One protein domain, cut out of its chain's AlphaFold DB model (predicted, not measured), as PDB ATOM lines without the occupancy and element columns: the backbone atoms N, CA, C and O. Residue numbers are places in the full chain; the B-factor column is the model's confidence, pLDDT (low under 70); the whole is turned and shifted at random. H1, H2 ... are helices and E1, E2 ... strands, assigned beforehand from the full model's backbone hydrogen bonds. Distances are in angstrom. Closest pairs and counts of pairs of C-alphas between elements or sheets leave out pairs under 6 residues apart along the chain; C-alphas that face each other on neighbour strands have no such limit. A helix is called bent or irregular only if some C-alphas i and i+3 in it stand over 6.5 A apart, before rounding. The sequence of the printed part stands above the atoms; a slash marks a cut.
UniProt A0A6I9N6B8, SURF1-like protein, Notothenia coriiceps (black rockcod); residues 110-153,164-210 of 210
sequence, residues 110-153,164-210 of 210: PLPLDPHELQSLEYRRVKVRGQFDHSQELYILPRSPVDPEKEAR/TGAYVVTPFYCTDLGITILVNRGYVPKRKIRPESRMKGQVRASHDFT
ATOM      1  N   PRO A 110      15.616  21.531-102.867       89.62
ATOM      2  CA  PRO A 110      16.011  20.325-103.592       89.62
ATOM      3  C   PRO A 110      17.477  20.415-104.045       89.62
ATOM      4  O   PRO A 110      17.976  21.499-104.348       89.62
ATOM      5  N   LEU A 111      18.169  19.275-104.086       87.31
ATOM      6  CA  LEU A 111      19.550  19.198-104.564       87.31
ATOM      7  C   LEU A 111      19.596  19.396-106.097       87.31
ATOM      8  O   LEU A 111      18.974  18.603-106.808       87.31
ATOM      9  N   PRO A 112      20.317  20.405-106.624       87.12
ATOM     10  CA  PRO A 112      20.476  20.575-108.065       87.12
ATOM     11  C   PRO A 112      21.447  19.540-108.650       87.12
ATOM     12  O   PRO A 112      22.325  19.020-107.961       87.12
ATOM     13  N   LEU A 113      21.292  19.259-109.946       82.62
ATOM     14  CA  LEU A 113      22.137  18.318-110.691       82.62
ATOM     15  C   LEU A 113      23.401  18.968-111.269       82.62
ATOM     16  O   LEU A 113      24.363  18.261-111.559       82.62
ATOM     17  N   ASP A 114      23.400  20.292-111.454       85.69
ATOM     18  CA  ASP A 114      24.521  21.013-112.056       85.69
ATOM     19  C   ASP A 114      25.670  21.220-111.047       85.69
ATOM     20  O   ASP A 114      25.474  21.862-110.008       85.69
ATOM     21  N   PRO A 115      26.896  20.733-111.331       81.81
ATOM     22  CA  PRO A 115      28.049  20.926-110.457       81.81
ATOM     23  C   PRO A 115      28.422  22.390-110.194       81.81
ATOM     24  O   PRO A 115      29.037  22.682-109.164       81.81
ATOM     25  N   HIS A 116      28.089  23.315-111.101       84.69
ATOM     26  CA  HIS A 116      28.386  24.734-110.892       84.69
ATOM     27  C   HIS A 116      27.507  25.356-109.803       84.69
ATOM     28  O   HIS A 116      28.006  26.145-108.996       84.69
ATOM     29  N   GLU A 117      26.240  24.950-109.713       85.56
ATOM     30  CA  GLU A 117      25.321  25.419-108.672       85.56
ATOM     31  C   GLU A 117      25.727  24.913-107.279       85.56
ATOM     32  O   GLU A 117      25.610  25.655-106.300       85.56
ATOM     33  N   LEU A 118      26.303  23.706-107.182       84.56
ATOM     34  CA  LEU A 118      26.717  23.097-105.909       84.56
ATOM     35  C   LEU A 118      27.735  23.938-105.124       84.56
ATOM     36  O   LEU A 118      27.695  23.944-103.895       84.56
ATOM     37  N   GLN A 119      28.616  24.683-105.802       84.44
ATOM     38  CA  GLN A 119      29.596  25.549-105.128       84.44
ATOM     39  C   GLN A 119      28.927  26.681-104.340       84.44
ATOM     40  O   GLN A 119      29.437  27.110-103.309       84.44
ATOM     41  N   SER A 120      27.768  27.153-104.806       85.06
ATOM     42  CA  SER A 120      26.999  28.205-104.133       85.06
ATOM     43  C   SER A 120      26.137  27.686-102.975       85.06
ATOM     44  O   SER A 120      25.603  28.478-102.198       85.06
ATOM     45  N   LEU A 121      26.016  26.361-102.842       87.75
ATOM     46  CA  LEU A 121      25.195  25.685-101.837       87.75
ATOM     47  C   LEU A 121      25.996  25.188-100.629       87.75
ATOM     48  O   LEU A 121      25.484  24.403 -99.828       87.75
ATOM     49  N   GLU A 122      27.234  25.653-100.451       90.12
ATOM     50  CA  GLU A 122      28.017  25.329 -99.260       90.12
ATOM     51  C   GLU A 122      27.238  25.727 -97.989       90.12
ATOM     52  O   GLU A 122      26.728  26.842 -97.867       90.12
ATOM     53  N   TYR A 123      27.113  24.788 -97.046       90.62
ATOM     54  CA  TYR A 123      26.350  24.935 -95.797       90.62
ATOM     55  C   TYR A 123      24.837  25.169 -95.942       90.62
ATOM     56  O   TYR A 123      24.168  25.414 -94.933       90.62
ATOM     57  N   ARG A 124      24.268  25.066 -97.149       92.06
ATOM     58  CA  ARG A 124      22.814  25.091 -97.337       92.06
ATOM     59  C   ARG A 124      22.205  23.732 -97.037       92.06
ATOM     60  O   ARG A 124      22.750  22.687 -97.386       92.06
ATOM     61  N   ARG A 125      21.032  23.757 -96.406       91.75
ATOM     62  CA  ARG A 125      20.221  22.556 -96.204       91.75
ATOM     63  C   ARG A 125      19.597  22.113 -97.520       91.75
ATOM     64  O   ARG A 125      19.099  22.946 -98.280       91.75
ATOM     65  N   VAL A 126      19.589  20.804 -97.748       91.38
ATOM     66  CA  VAL A 126      18.993  20.190 -98.932       91.38
ATOM     67  C   VAL A 126      18.040  19.068 -98.546       91.38
ATOM     68  O   VAL A 126      18.301  18.338 -97.589       91.38
ATOM     69  N   LYS A 127      16.949  18.922 -99.304       91.12
ATOM     70  CA  LYS A 127      16.022  17.793 -99.182       91.12
ATOM     71  C   LYS A 127      16.372  16.735-100.218       91.12
ATOM     72  O   LYS A 127      16.450  17.044-101.408       91.12
ATOM     73  N   VAL A 128      16.571  15.501 -99.769       90.81
ATOM     74  CA  VAL A 128      16.835  14.350-100.642       90.81
ATOM     75  C   VAL A 128      16.127  13.117-100.104       90.81
ATOM     76  O   VAL A 128      16.052  12.922 -98.893       90.81
ATOM     77  N   ARG A 129      15.640  12.264-101.000       91.56
ATOM     78  CA  ARG A 129      15.018  10.983-100.660       91.56
ATOM     79  C   ARG A 129      15.782   9.841-101.305       91.56
ATOM     80  O   ARG A 129      16.237   9.949-102.448       91.56
ATOM     81  N   GLY A 130      15.940   8.753-100.561       91.50
ATOM     82  CA  GLY A 130      16.778   7.650-101.001       91.50
ATOM     83  C   GLY A 130      17.133   6.647 -99.913       91.50
ATOM     84  O   GLY A 130      16.464   6.559 -98.881       91.50
ATOM     85  N   GLN A 131      18.191   5.876-100.159       92.06
ATOM     86  CA  GLN A 131      18.653   4.806 -99.272       92.06
ATOM     87  C   GLN A 131      20.170   4.853 -99.070       92.06
ATOM     88  O   GLN A 131      20.924   5.216 -99.974       92.06
ATOM     89  N   PHE A 132      20.622   4.461 -97.877       91.44
ATOM     90  CA  PHE A 132      22.045   4.328 -97.573       91.44
ATOM     91  C   PHE A 132      22.606   2.996 -98.054       91.44
ATOM     92  O   PHE A 132      22.067   1.936 -97.733       91.44
ATOM     93  N   ASP A 133      23.763   3.049 -98.707       92.06
ATOM     94  CA  ASP A 133      24.571   1.863 -98.951       92.06
ATOM     95  C   ASP A 133      25.536   1.631 -97.780       92.06
ATOM     96  O   ASP A 133      26.657   2.145 -97.729       92.06
ATOM     97  N   HIS A 134      25.088   0.830 -96.811       89.56
ATOM     98  CA  HIS A 134      25.897   0.457 -95.650       89.56
ATOM     99  C   HIS A 134      27.063  -0.492 -95.976       89.56
ATOM    100  O   HIS A 134      27.889  -0.742 -95.096       89.56
ATOM    101  N   SER A 135      27.139  -1.042 -97.194       89.62
ATOM    102  CA  SER A 135      28.252  -1.915 -97.590       89.62
ATOM    103  C   SER A 135      29.539  -1.128 -97.859       89.62
ATOM    104  O   SER A 135      30.634  -1.648 -97.645       89.62
ATOM    105  N   GLN A 136      29.407   0.146 -98.243       89.81
ATOM    106  CA  GLN A 136      30.509   1.034 -98.615       89.81
ATOM    107  C   GLN A 136      30.713   2.171 -97.600       89.81
ATOM    108  O   GLN A 136      30.950   3.318 -97.969       89.81
ATOM    109  N   GLU A 137      30.604   1.890 -96.300       90.88
ATOM    110  CA  GLU A 137      30.833   2.903 -95.260       90.88
ATOM    111  C   GLU A 137      32.319   3.265 -95.110       90.88
ATOM    112  O   GLU A 137      33.184   2.398 -94.965       90.88
ATOM    113  N   LEU A 138      32.607   4.567 -95.062       93.00
ATOM    114  CA  LEU A 138      33.939   5.122 -94.847       93.00
ATOM    115  C   LEU A 138      34.053   5.709 -93.440       93.00
ATOM    116  O   LEU A 138      33.154   6.393 -92.947       93.00
ATOM    117  N   TYR A 139      35.206   5.495 -92.809       93.00
ATOM    118  CA  TYR A 139      35.512   6.047 -91.494       93.00
ATOM    119  C   TYR A 139      36.681   7.022 -91.579       93.00
ATOM    120  O   TYR A 139      37.778   6.654 -91.997       93.00
ATOM    121  N   ILE A 140      36.470   8.256 -91.126       93.31
ATOM    122  CA  ILE A 140      37.515   9.284 -91.060       93.31
ATOM    123  C   ILE A 140      38.022   9.363 -89.619       93.31
ATOM    124  O   ILE A 140      37.265   9.742 -88.725       93.31
ATOM    125  N   LEU A 141      39.297   9.029 -89.394       90.56
ATOM    126  CA  LEU A 141      39.966   9.020 -88.085       90.56
ATOM    127  C   LEU A 141      41.366   9.653 -88.155       90.56
ATOM    128  O   LEU A 141      41.983   9.615 -89.217       90.56
ATOM    129  N   PRO A 142      41.919  10.137 -87.025       89.69
ATOM    130  CA  PRO A 142      41.256  10.374 -85.742       89.69
ATOM    131  C   PRO A 142      40.442  11.674 -85.769       89.69
ATOM    132  O   PRO A 142      40.898  12.692 -86.288       89.69
ATOM    133  N   ARG A 143      39.240  11.667 -85.185       89.19
ATOM    134  CA  ARG A 143      38.423  12.876 -84.989       89.19
ATOM    135  C   ARG A 143      38.111  13.064 -83.509       89.19
ATOM    136  O   ARG A 143      37.872  12.084 -82.811       89.19
ATOM    137  N   SER A 144      38.115  14.309 -83.047       86.81
ATOM    138  CA  SER A 144      37.587  14.692 -81.732       86.81
ATOM    139  C   SER A 144      36.086  14.971 -81.858       86.81
ATOM    140  O   SER A 144      35.679  15.477 -82.910       86.81
ATOM    141  N   PRO A 145      35.262  14.670 -80.837       85.56
ATOM    142  CA  PRO A 145      33.908  15.189 -80.774       85.56
ATOM    143  C   PRO A 145      33.966  16.719 -80.717       85.56
ATOM    144  O   PRO A 145      34.855  17.284 -80.076       85.56
ATOM    145  N   VAL A 146      33.030  17.356 -81.416       82.19
ATOM    146  CA  VAL A 146      32.798  18.801 -81.360       82.19
ATOM    147  C   VAL A 146      31.634  19.001 -80.405       82.19
ATOM    148  O   VAL A 146      30.507  18.621 -80.720       82.19
ATOM    149  N   ASP A 147      31.923  19.533 -79.225       84.38
ATOM    150  CA  ASP A 147      30.923  19.864 -78.212       84.38
ATOM    151  C   ASP A 147      31.119  21.337 -77.829       84.38
ATOM    152  O   ASP A 147      32.140  21.662 -77.214       84.38
ATOM    153  N   PRO A 148      30.180  22.231 -78.189       82.50
ATOM    154  CA  PRO A 148      30.310  23.660 -77.930       82.50
ATOM    155  C   PRO A 148      30.501  23.996 -76.448       82.50
ATOM    156  O   PRO A 148      31.257  24.913 -76.125       82.50
ATOM    157  N   GLU A 149      29.838  23.272 -75.540       83.81
ATOM    158  CA  GLU A 149      29.931  23.547 -74.104       83.81
ATOM    159  C   GLU A 149      31.288  23.124 -73.555       83.81
ATOM    160  O   GLU A 149      31.926  23.862 -72.797       83.81
ATOM    161  N   LYS A 150      31.752  21.941 -73.966       82.00
ATOM    162  CA  LYS A 150      33.070  21.443 -73.583       82.00
ATOM    163  C   LYS A 150      34.178  22.330 -74.150       82.00
ATOM    164  O   LYS A 150      35.083  22.719 -73.415       82.00
ATOM    165  N   GLU A 151      34.082  22.702 -75.423       82.38
ATOM    166  CA  GLU A 151      35.053  23.582 -76.077       82.38
ATOM    167  C   GLU A 151      35.092  24.970 -75.431       82.38
ATOM    168  O   GLU A 151      36.178  25.514 -75.237       82.38
ATOM    169  N   ALA A 152      33.945  25.529 -75.030       83.50
ATOM    170  CA  ALA A 152      33.899  26.803 -74.314       83.50
ATOM    171  C   ALA A 152      34.558  26.723 -72.926       83.50
ATOM    172  O   ALA A 152      35.257  27.656 -72.529       83.50
ATOM    173  N   ARG A 153      34.369  25.614 -72.197       83.62
ATOM    174  CA  ARG A 153      34.990  25.382 -70.878       83.62
ATOM    175  C   ARG A 153      36.498  25.179 -70.964       83.62
ATOM    176  O   ARG A 153      37.231  25.643 -70.098       83.62
ATOM    177  N   THR A 164      38.923  10.390 -78.676       86.62
ATOM    178  CA  THR A 164      39.099  10.186 -80.117       86.62
ATOM    179  C   THR A 164      38.037   9.228 -80.644       86.62
ATOM    180  O   THR A 164      37.710   8.220 -80.014       86.62
ATOM    181  N   GLY A 165      37.525   9.516 -81.833       90.69
ATOM    182  CA  GLY A 165      36.563   8.697 -82.558       90.69
ATOM    183  C   GLY A 165      36.694   8.870 -84.066       90.69
ATOM    184  O   GLY A 165      37.766   9.216 -84.573       90.69
ATOM    185  N   ALA A 166      35.601   8.596 -84.770       92.31
ATOM    186  CA  ALA A 166      35.510   8.632 -86.221       92.31
ATOM    187  C   ALA A 166      34.318   9.471 -86.680       92.31
ATOM    188  O   ALA A 166      33.290   9.490 -86.006       92.31
ATOM    189  N   TYR A 167      34.420  10.088 -87.857       93.56
ATOM    190  CA  TYR A 167      33.226  10.424 -88.633       93.56
ATOM    191  C   TYR A 167      32.866   9.258 -89.545       93.56
ATOM    192  O   TYR A 167      33.750   8.691 -90.190       93.56
ATOM    193  N   VAL A 168      31.582   8.902 -89.575       93.62
ATOM    194  CA  VAL A 168      31.048   7.873 -90.473       93.62
ATOM    195  C   VAL A 168      30.465   8.575 -91.690       93.62
ATOM    196  O   VAL A 168      29.507   9.340 -91.568       93.62
ATOM    197  N   VAL A 169      31.047   8.322 -92.855       95.25
ATOM    198  CA  VAL A 169      30.541   8.804 -94.139       95.25
ATOM    199  C   VAL A 169      29.974   7.611 -94.890       95.25
ATOM    200  O   VAL A 169      30.655   6.602 -95.058       95.25
ATOM    201  N   THR A 170      28.723   7.711 -95.321       94.50
ATOM    202  CA  THR A 170      28.027   6.622 -96.013       94.50
ATOM    203  C   THR A 170      27.505   7.132 -97.352       94.50
ATOM    204  O   THR A 170      26.893   8.206 -97.381       94.50
ATOM    205  N   PRO A 171      27.727   6.396 -98.453       95.25
ATOM    206  CA  PRO A 171      27.075   6.687 -99.719       95.25
ATOM    207  C   PRO A 171      25.553   6.592 -99.584       95.25
ATOM    208  O   PRO A 171      25.017   5.671 -98.963       95.25
ATOM    209  N   PHE A 172      24.858   7.560-100.159       92.69
ATOM    210  CA  PHE A 172      23.409   7.654-100.174       92.69
ATOM    211  C   PHE A 172      22.942   7.757-101.619       92.69
ATOM    212  O   PHE A 172      23.334   8.677-102.340       92.69
ATOM    213  N   TYR A 173      22.134   6.795-102.046       92.69
ATOM    214  CA  TYR A 173      21.568   6.763-103.384       92.69
ATOM    215  C   TYR A 173      20.257   7.543-103.402       92.69
ATOM    216  O   TYR A 173      19.279   7.127-102.775       92.69
ATOM    217  N   CYS A 174      20.240   8.669-104.113       91.12
ATOM    218  CA  CYS A 174      19.066   9.517-104.268       91.12
ATOM    219  C   CYS A 174      18.137   8.917-105.330       91.12
ATOM    220  O   CYS A 174      18.454   8.955-106.518       91.12
ATOM    221  N   THR A 175      16.966   8.417-104.929       88.50
ATOM    222  CA  THR A 175      16.012   7.778-105.857       88.50
ATOM    223  C   THR A 175      15.419   8.759-106.859       88.50
ATOM    224  O   THR A 175      15.113   8.374-107.981       88.50
ATOM    225  N   ASP A 176      15.274  10.024-106.465       85.81
ATOM    226  CA  ASP A 176      14.622  11.045-107.293       85.81
ATOM    227  C   ASP A 176      15.543  11.572-108.404       85.81
ATOM    228  O   ASP A 176      15.078  11.982-109.462       85.81
ATOM    229  N   LEU A 177      16.856  11.560-108.156       85.19
ATOM    230  CA  LEU A 177      17.876  12.144-109.031       85.19
ATOM    231  C   LEU A 177      18.747  11.081-109.720       85.19
ATOM    232  O   LEU A 177      19.467  11.398-110.662       85.19
ATOM    233  N   GLY A 178      18.721   9.831-109.244       87.81
ATOM    234  CA  GLY A 178      19.526   8.727-109.776       87.81
ATOM    235  C   GLY A 178      21.030   8.833-109.494       87.81
ATOM    236  O   GLY A 178      21.810   8.081-110.075       87.81
ATOM    237  N   ILE A 179      21.446   9.752-108.617       90.56
ATOM    238  CA  ILE A 179      22.850  10.001-108.261       90.56
ATOM    239  C   ILE A 179      23.179   9.482-106.858       90.56
ATOM    240  O   ILE A 179      22.314   9.423-105.983       90.56
ATOM    241  N   THR A 180      24.453   9.171-106.625       91.56
ATOM    242  CA  THR A 180      24.969   8.804-105.300       91.56
ATOM    243  C   THR A 180      25.727   9.976-104.689       91.56
ATOM    244  O   THR A 180      26.666  10.492-105.292       91.56
ATOM    245  N   ILE A 181      25.350  10.368-103.474       92.12
ATOM    246  CA  ILE A 181      26.020  11.420-102.700       92.12
ATOM    247  C   ILE A 181      26.707  10.830-101.467       92.12
ATOM    248  O   ILE A 181      26.306   9.789-100.954       92.12
ATOM    249  N   LEU A 182      27.739  11.502-100.958       93.81
ATOM    250  CA  LEU A 182      28.382  11.124 -99.699       93.81
ATOM    251  C   LEU A 182      27.780  11.926 -98.550       93.81
ATOM    252  O   LEU A 182      27.884  13.151 -98.521       93.81
ATOM    253  N   VAL A 183      27.191  11.232 -97.576       93.38
ATOM    254  CA  VAL A 183      26.579  11.867 -96.404       93.38
ATOM    255  C   VAL A 183      27.422  11.576 -95.173       93.38
ATOM    256  O   VAL A 183      27.641  10.420 -94.804       93.38
ATOM    257  N   ASN A 184      27.886  12.633 -94.506       93.69
ATOM    258  CA  ASN A 184      28.494  12.510 -93.186       93.69
ATOM    259  C   ASN A 184      27.390  12.351 -92.135       93.69
ATOM    260  O   ASN A 184      26.635  13.282 -91.866       93.69
ATOM    261  N   ARG A 185      27.314  11.169 -91.525       90.31
ATOM    262  CA  ARG A 185      26.299  10.811 -90.526       90.31
ATOM    263  C   ARG A 185      26.651  11.238 -89.100       90.31
ATOM    264  O   ARG A 185      25.870  10.999 -88.181       90.31
ATOM    265  N   GLY A 186      27.821  11.838 -88.906       90.38
ATOM    266  CA  GLY A 186      28.260  12.376 -87.627       90.38
ATOM    267  C   GLY A 186      29.326  11.541 -86.922       90.38
ATOM    268  O   GLY A 186      29.944  10.631 -87.484       90.38
ATOM    269  N   TYR A 187      29.593  11.936 -85.676       92.00
ATOM    270  CA  TYR A 187      30.669  11.404 -84.845       92.00
ATOM    271  C   TYR A 187      30.285  10.096 -84.158       92.00
ATOM    272  O   TYR A 187      29.197   9.957 -83.600       92.00
ATOM    273  N   VAL A 188      31.235   9.164 -84.115       92.00
ATOM    274  CA  VAL A 188      31.134   7.919 -83.361       92.00
ATOM    275  C   VAL A 188      32.389   7.732 -82.499       92.00
ATOM    276  O   VAL A 188      33.503   7.755 -83.033       92.00
ATOM    277  N   PRO A 189      32.251   7.493 -81.178       91.00
ATOM    278  CA  PRO A 189      33.387   7.202 -80.306       91.00
ATOM    279  C   PRO A 189      34.155   5.959 -80.763       91.00
ATOM    280  O   PRO A 189      33.550   5.007 -81.262       91.00
ATOM    281  N   LYS A 190      35.468   5.887 -80.501       88.44
ATOM    282  CA  LYS A 190      36.322   4.765 -80.952       88.44
ATOM    283  C   LYS A 190      35.785   3.371 -80.595       88.44
ATOM    284  O   LYS A 190      35.945   2.431 -81.366       88.44
ATOM    285  N   ARG A 191      35.108   3.240 -79.450       87.25
ATOM    286  CA  ARG A 191      34.517   1.973 -78.980       87.25
ATOM    287  C   ARG A 191      33.306   1.508 -79.803       87.25
ATOM    288  O   ARG A 191      32.972   0.333 -79.740       87.25
ATOM    289  N   LYS A 192      32.655   2.407 -80.552       86.56
ATOM    290  CA  LYS A 192      31.395   2.157 -81.277       86.56
ATOM    291  C   LYS A 192      31.524   2.211 -82.806       86.56
ATOM    292  O   LYS A 192      30.521   2.275 -83.509       86.56
ATOM    293  N   ILE A 193      32.750   2.210 -83.336       85.88
ATOM    294  CA  ILE A 193      32.992   2.322 -84.786       85.88
ATOM    295  C   ILE A 193      32.340   1.156 -85.547       85.88
ATOM    296  O   ILE A 193      31.728   1.364 -86.596       85.88
ATOM    297  N   ARG A 194      32.430  -0.066 -84.998       86.25
ATOM    298  CA  ARG A 194      31.916  -1.283 -85.642       86.25
ATOM    299  C   ARG A 194      30.399  -1.188 -85.878       86.25
ATOM    300  O   ARG A 194      29.687  -0.892 -84.916       86.25
ATOM    301  N   PRO A 195      29.891  -1.500 -87.086       84.19
ATOM    302  CA  PRO A 195      28.460  -1.437 -87.412       84.19
ATOM    303  C   PRO A 195      27.547  -2.148 -86.406       84.19
ATOM    304  O   PRO A 195      26.526  -1.601 -85.994       84.19
ATOM    305  N   GLU A 196      27.960  -3.330 -85.952       84.75
ATOM    306  CA  GLU A 196      27.225  -4.165 -84.990       84.75
ATOM    307  C   GLU A 196      26.974  -3.448 -83.657       84.75
ATOM    308  O   GLU A 196      25.917  -3.588 -83.048       84.75
ATOM    309  N   SER A 197      27.908  -2.594 -83.232       84.50
ATOM    310  CA  SER A 197      27.799  -1.836 -81.981       84.50
ATOM    311  C   SER A 197      26.862  -0.619 -82.069       84.50
ATOM    312  O   SER A 197      26.644   0.070 -81.068       84.50
ATOM    313  N   ARG A 198      26.298  -0.340 -83.254       82.38
ATOM    314  CA  ARG A 198      25.479   0.849 -83.543       82.38
ATOM    315  C   ARG A 198      24.221   0.543 -84.360       82.38
ATOM    316  O   ARG A 198      23.889   1.283 -85.281       82.38
ATOM    317  N   MET A 199      23.469  -0.491 -83.975       80.38
ATOM    318  CA  MET A 199      22.229  -0.898 -84.664       80.38
ATOM    319  C   MET A 199      21.234   0.250 -84.905       80.38
ATOM    320  O   MET A 199      20.667   0.333 -85.987       80.38
ATOM    321  N   LYS A 200      21.082   1.185 -83.952       81.06
ATOM    322  CA  LYS A 200      20.206   2.368 -84.106       81.06
ATOM    323  C   LYS A 200      20.577   3.258 -85.298       81.06
ATOM    324  O   LYS A 200      19.730   3.986 -85.793       81.06
ATOM    325  N   GLY A 201      21.835   3.229 -85.732       77.38
ATOM    326  CA  GLY A 201      22.302   3.994 -86.879       77.38
ATOM    327  C   GLY A 201      22.151   3.266 -88.218       77.38
ATOM    328  O   GLY A 201      22.300   3.914 -89.245       77.38
ATOM    329  N   GLN A 202      21.910   1.956 -88.256       81.62
ATOM    330  CA  GLN A 202      21.851   1.207 -89.518       81.62
ATOM    331  C   GLN A 202      20.429   1.206 -90.080       81.62
ATOM    332  O   GLN A 202      19.703   0.216 -89.990       81.62
ATOM    333  N   VAL A 203      20.029   2.356 -90.625       80.19
ATOM    334  CA  VAL A 203      18.713   2.569 -91.232       80.19
ATOM    335  C   VAL A 203      18.682   1.938 -92.624       80.19
ATOM    336  O   VAL A 203      19.230   2.481 -93.574       80.19
ATOM    337  N   ARG A 204      18.006   0.791 -92.747       74.25
ATOM    338  CA  ARG A 204      17.859   0.057 -94.020       74.25
ATOM    339  C   ARG A 204      16.654   0.494 -94.863       74.25
ATOM    340  O   ARG A 204      16.505   0.033 -95.986       74.25
ATOM    341  N   ALA A 205      15.770   1.320 -94.307       75.50
ATOM    342  CA  ALA A 205      14.580   1.806 -94.998       75.50
ATOM    343  C   ALA A 205      14.882   3.076 -95.807       75.50
ATOM    344  O   ALA A 205      15.854   3.779 -95.528       75.50
ATOM    345  N   SER A 206      14.015   3.383 -96.777       75.81
ATOM    346  CA  SER A 206      14.058   4.671 -97.478       75.81
ATOM    347  C   SER A 206      13.851   5.806 -96.477       75.81
ATOM    348  O   SER A 206      12.967   5.718 -95.620       75.81
ATOM    349  N   HIS A 207      14.695   6.832 -96.557       78.75
ATOM    350  CA  HIS A 207      14.689   7.956 -95.628       78.75
ATOM    351  C   HIS A 207      14.628   9.277 -96.389       78.75
ATOM    352  O   HIS A 207      15.336   9.463 -97.383       78.75
ATOM    353  N   ASP A 208      13.803  10.185 -95.877       79.06
ATOM    354  CA  ASP A 208      13.671  11.545 -96.380       79.06
ATOM    355  C   ASP A 208      14.557  12.456 -95.523       79.06
ATOM    356  O   ASP A 208      14.361  12.587 -94.313       79.06
ATOM    357  N   PHE A 209      15.559  13.074 -96.142       74.31
ATOM    358  CA  PHE A 209      16.407  14.088 -95.524       74.31
ATOM    359  C   PHE A 209      15.819  15.477 -95.737       74.31
ATOM    360  O   PHE A 209      15.248  15.770 -96.787       74.31
ATOM    361  N   THR A 210      15.954  16.341 -94.731       68.62
ATOM    362  CA  THR A 210      15.517  17.744 -94.748       68.62
ATOM    363  C   THR A 210      16.516  18.629 -94.013       68.62
ATOM    364  O   THR A 210      17.036  18.203 -92.959       68.62
TER     365      THR A 210
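AT A GLANCE: This is residues 110 to 153 and 164 to 210 of the 210 residues of the protein "SURF1-like protein" of Notothenia coriiceps (black rockcod) (UniProt A0A6I9N6B8). A long, strongly twisted hairpin, E3 and E4, makes the core; E2 is beside one end of E3, E1 beside its other end, and the short E5 pairs with E1. Residues 114 to 120, mostly H1, and residues 147 to 153, mostly H2, stick out near the two ends of the long axis, while H3 is off the sheet. The printed part has 91 residues with three named helices and five named strands, in the order H1 E1 E2 H2 E3 E4 H3 E5, a mixed class of helices and strands. The sheet is branched, its neighbour pairs antiparallel. The whole is only just loose, close to compact, with a radius of gyration of the C-alphas of 15.0 A and spans of 40 by 32 by 19 A.

IN THESE COORDINATES: Start at C-alpha 165, at (36.563, 8.697, -82.558), where E3, residues 165 to 174, begins a run of 27.9 A. E4, residues 180 to 189, is 26.4 A long. E2 is residues 138 to 143, 13.3 A, and E1 is residues 126 to 132, 16.2 A. E5, residues 207 to 209, is 6.4 A long and ends at C-alpha 209, at (16.407, 14.088, -95.524). H1, residues 115 to 121, is 10.3 A long and begins at C-alpha 115, at (28.049, 20.926, -110.457). H2 is residues 148 to 153, 8.6 A. H3, residues 195 to 201, is 8.2 A long and irregular: C-alphas 197 and 200 are 8.9 A apart.

HOW THE PARTS SIT: Look first at the hairpin of E3 and E4, antiparallel at 156 degrees, where N 172 and O 181 are 2.8 A apart, within hydrogen-bond range. E1 and E2 lie on one side of E3, E4 on the other side. E2 is antiparallel to E3 at 152 degrees, with N 138 and O 169 2.8 A apart. E1 is antiparallel to E3, with N 173 and O 131 2.9 A apart. On the other side of E1 find E5, antiparallel at 155 degrees, with N 209 and O 128 2.8 A apart. H1, H2 and H3 are not on the sheet, and H1 and H2 are apart. In H2 every O i to N i+4 pair is within hydrogen-bond range; H1 and H3 each have 0 of 3, and 2 of 4 O i to N i+3 pairs.

THE WHOLE: The C-alphas farthest apart are those of Arg 153 and Gly 178, 45.1 A. Residues 154 to 163 are not printed, and C-alphas 153 and 164 are 18.3 A apart across this cut, in the link from H2 to E3. Of the links that are printed whole, each is tight. The mean pLDDT of the printed part is 87.3, and only residue 210, the chain's last, is under 70.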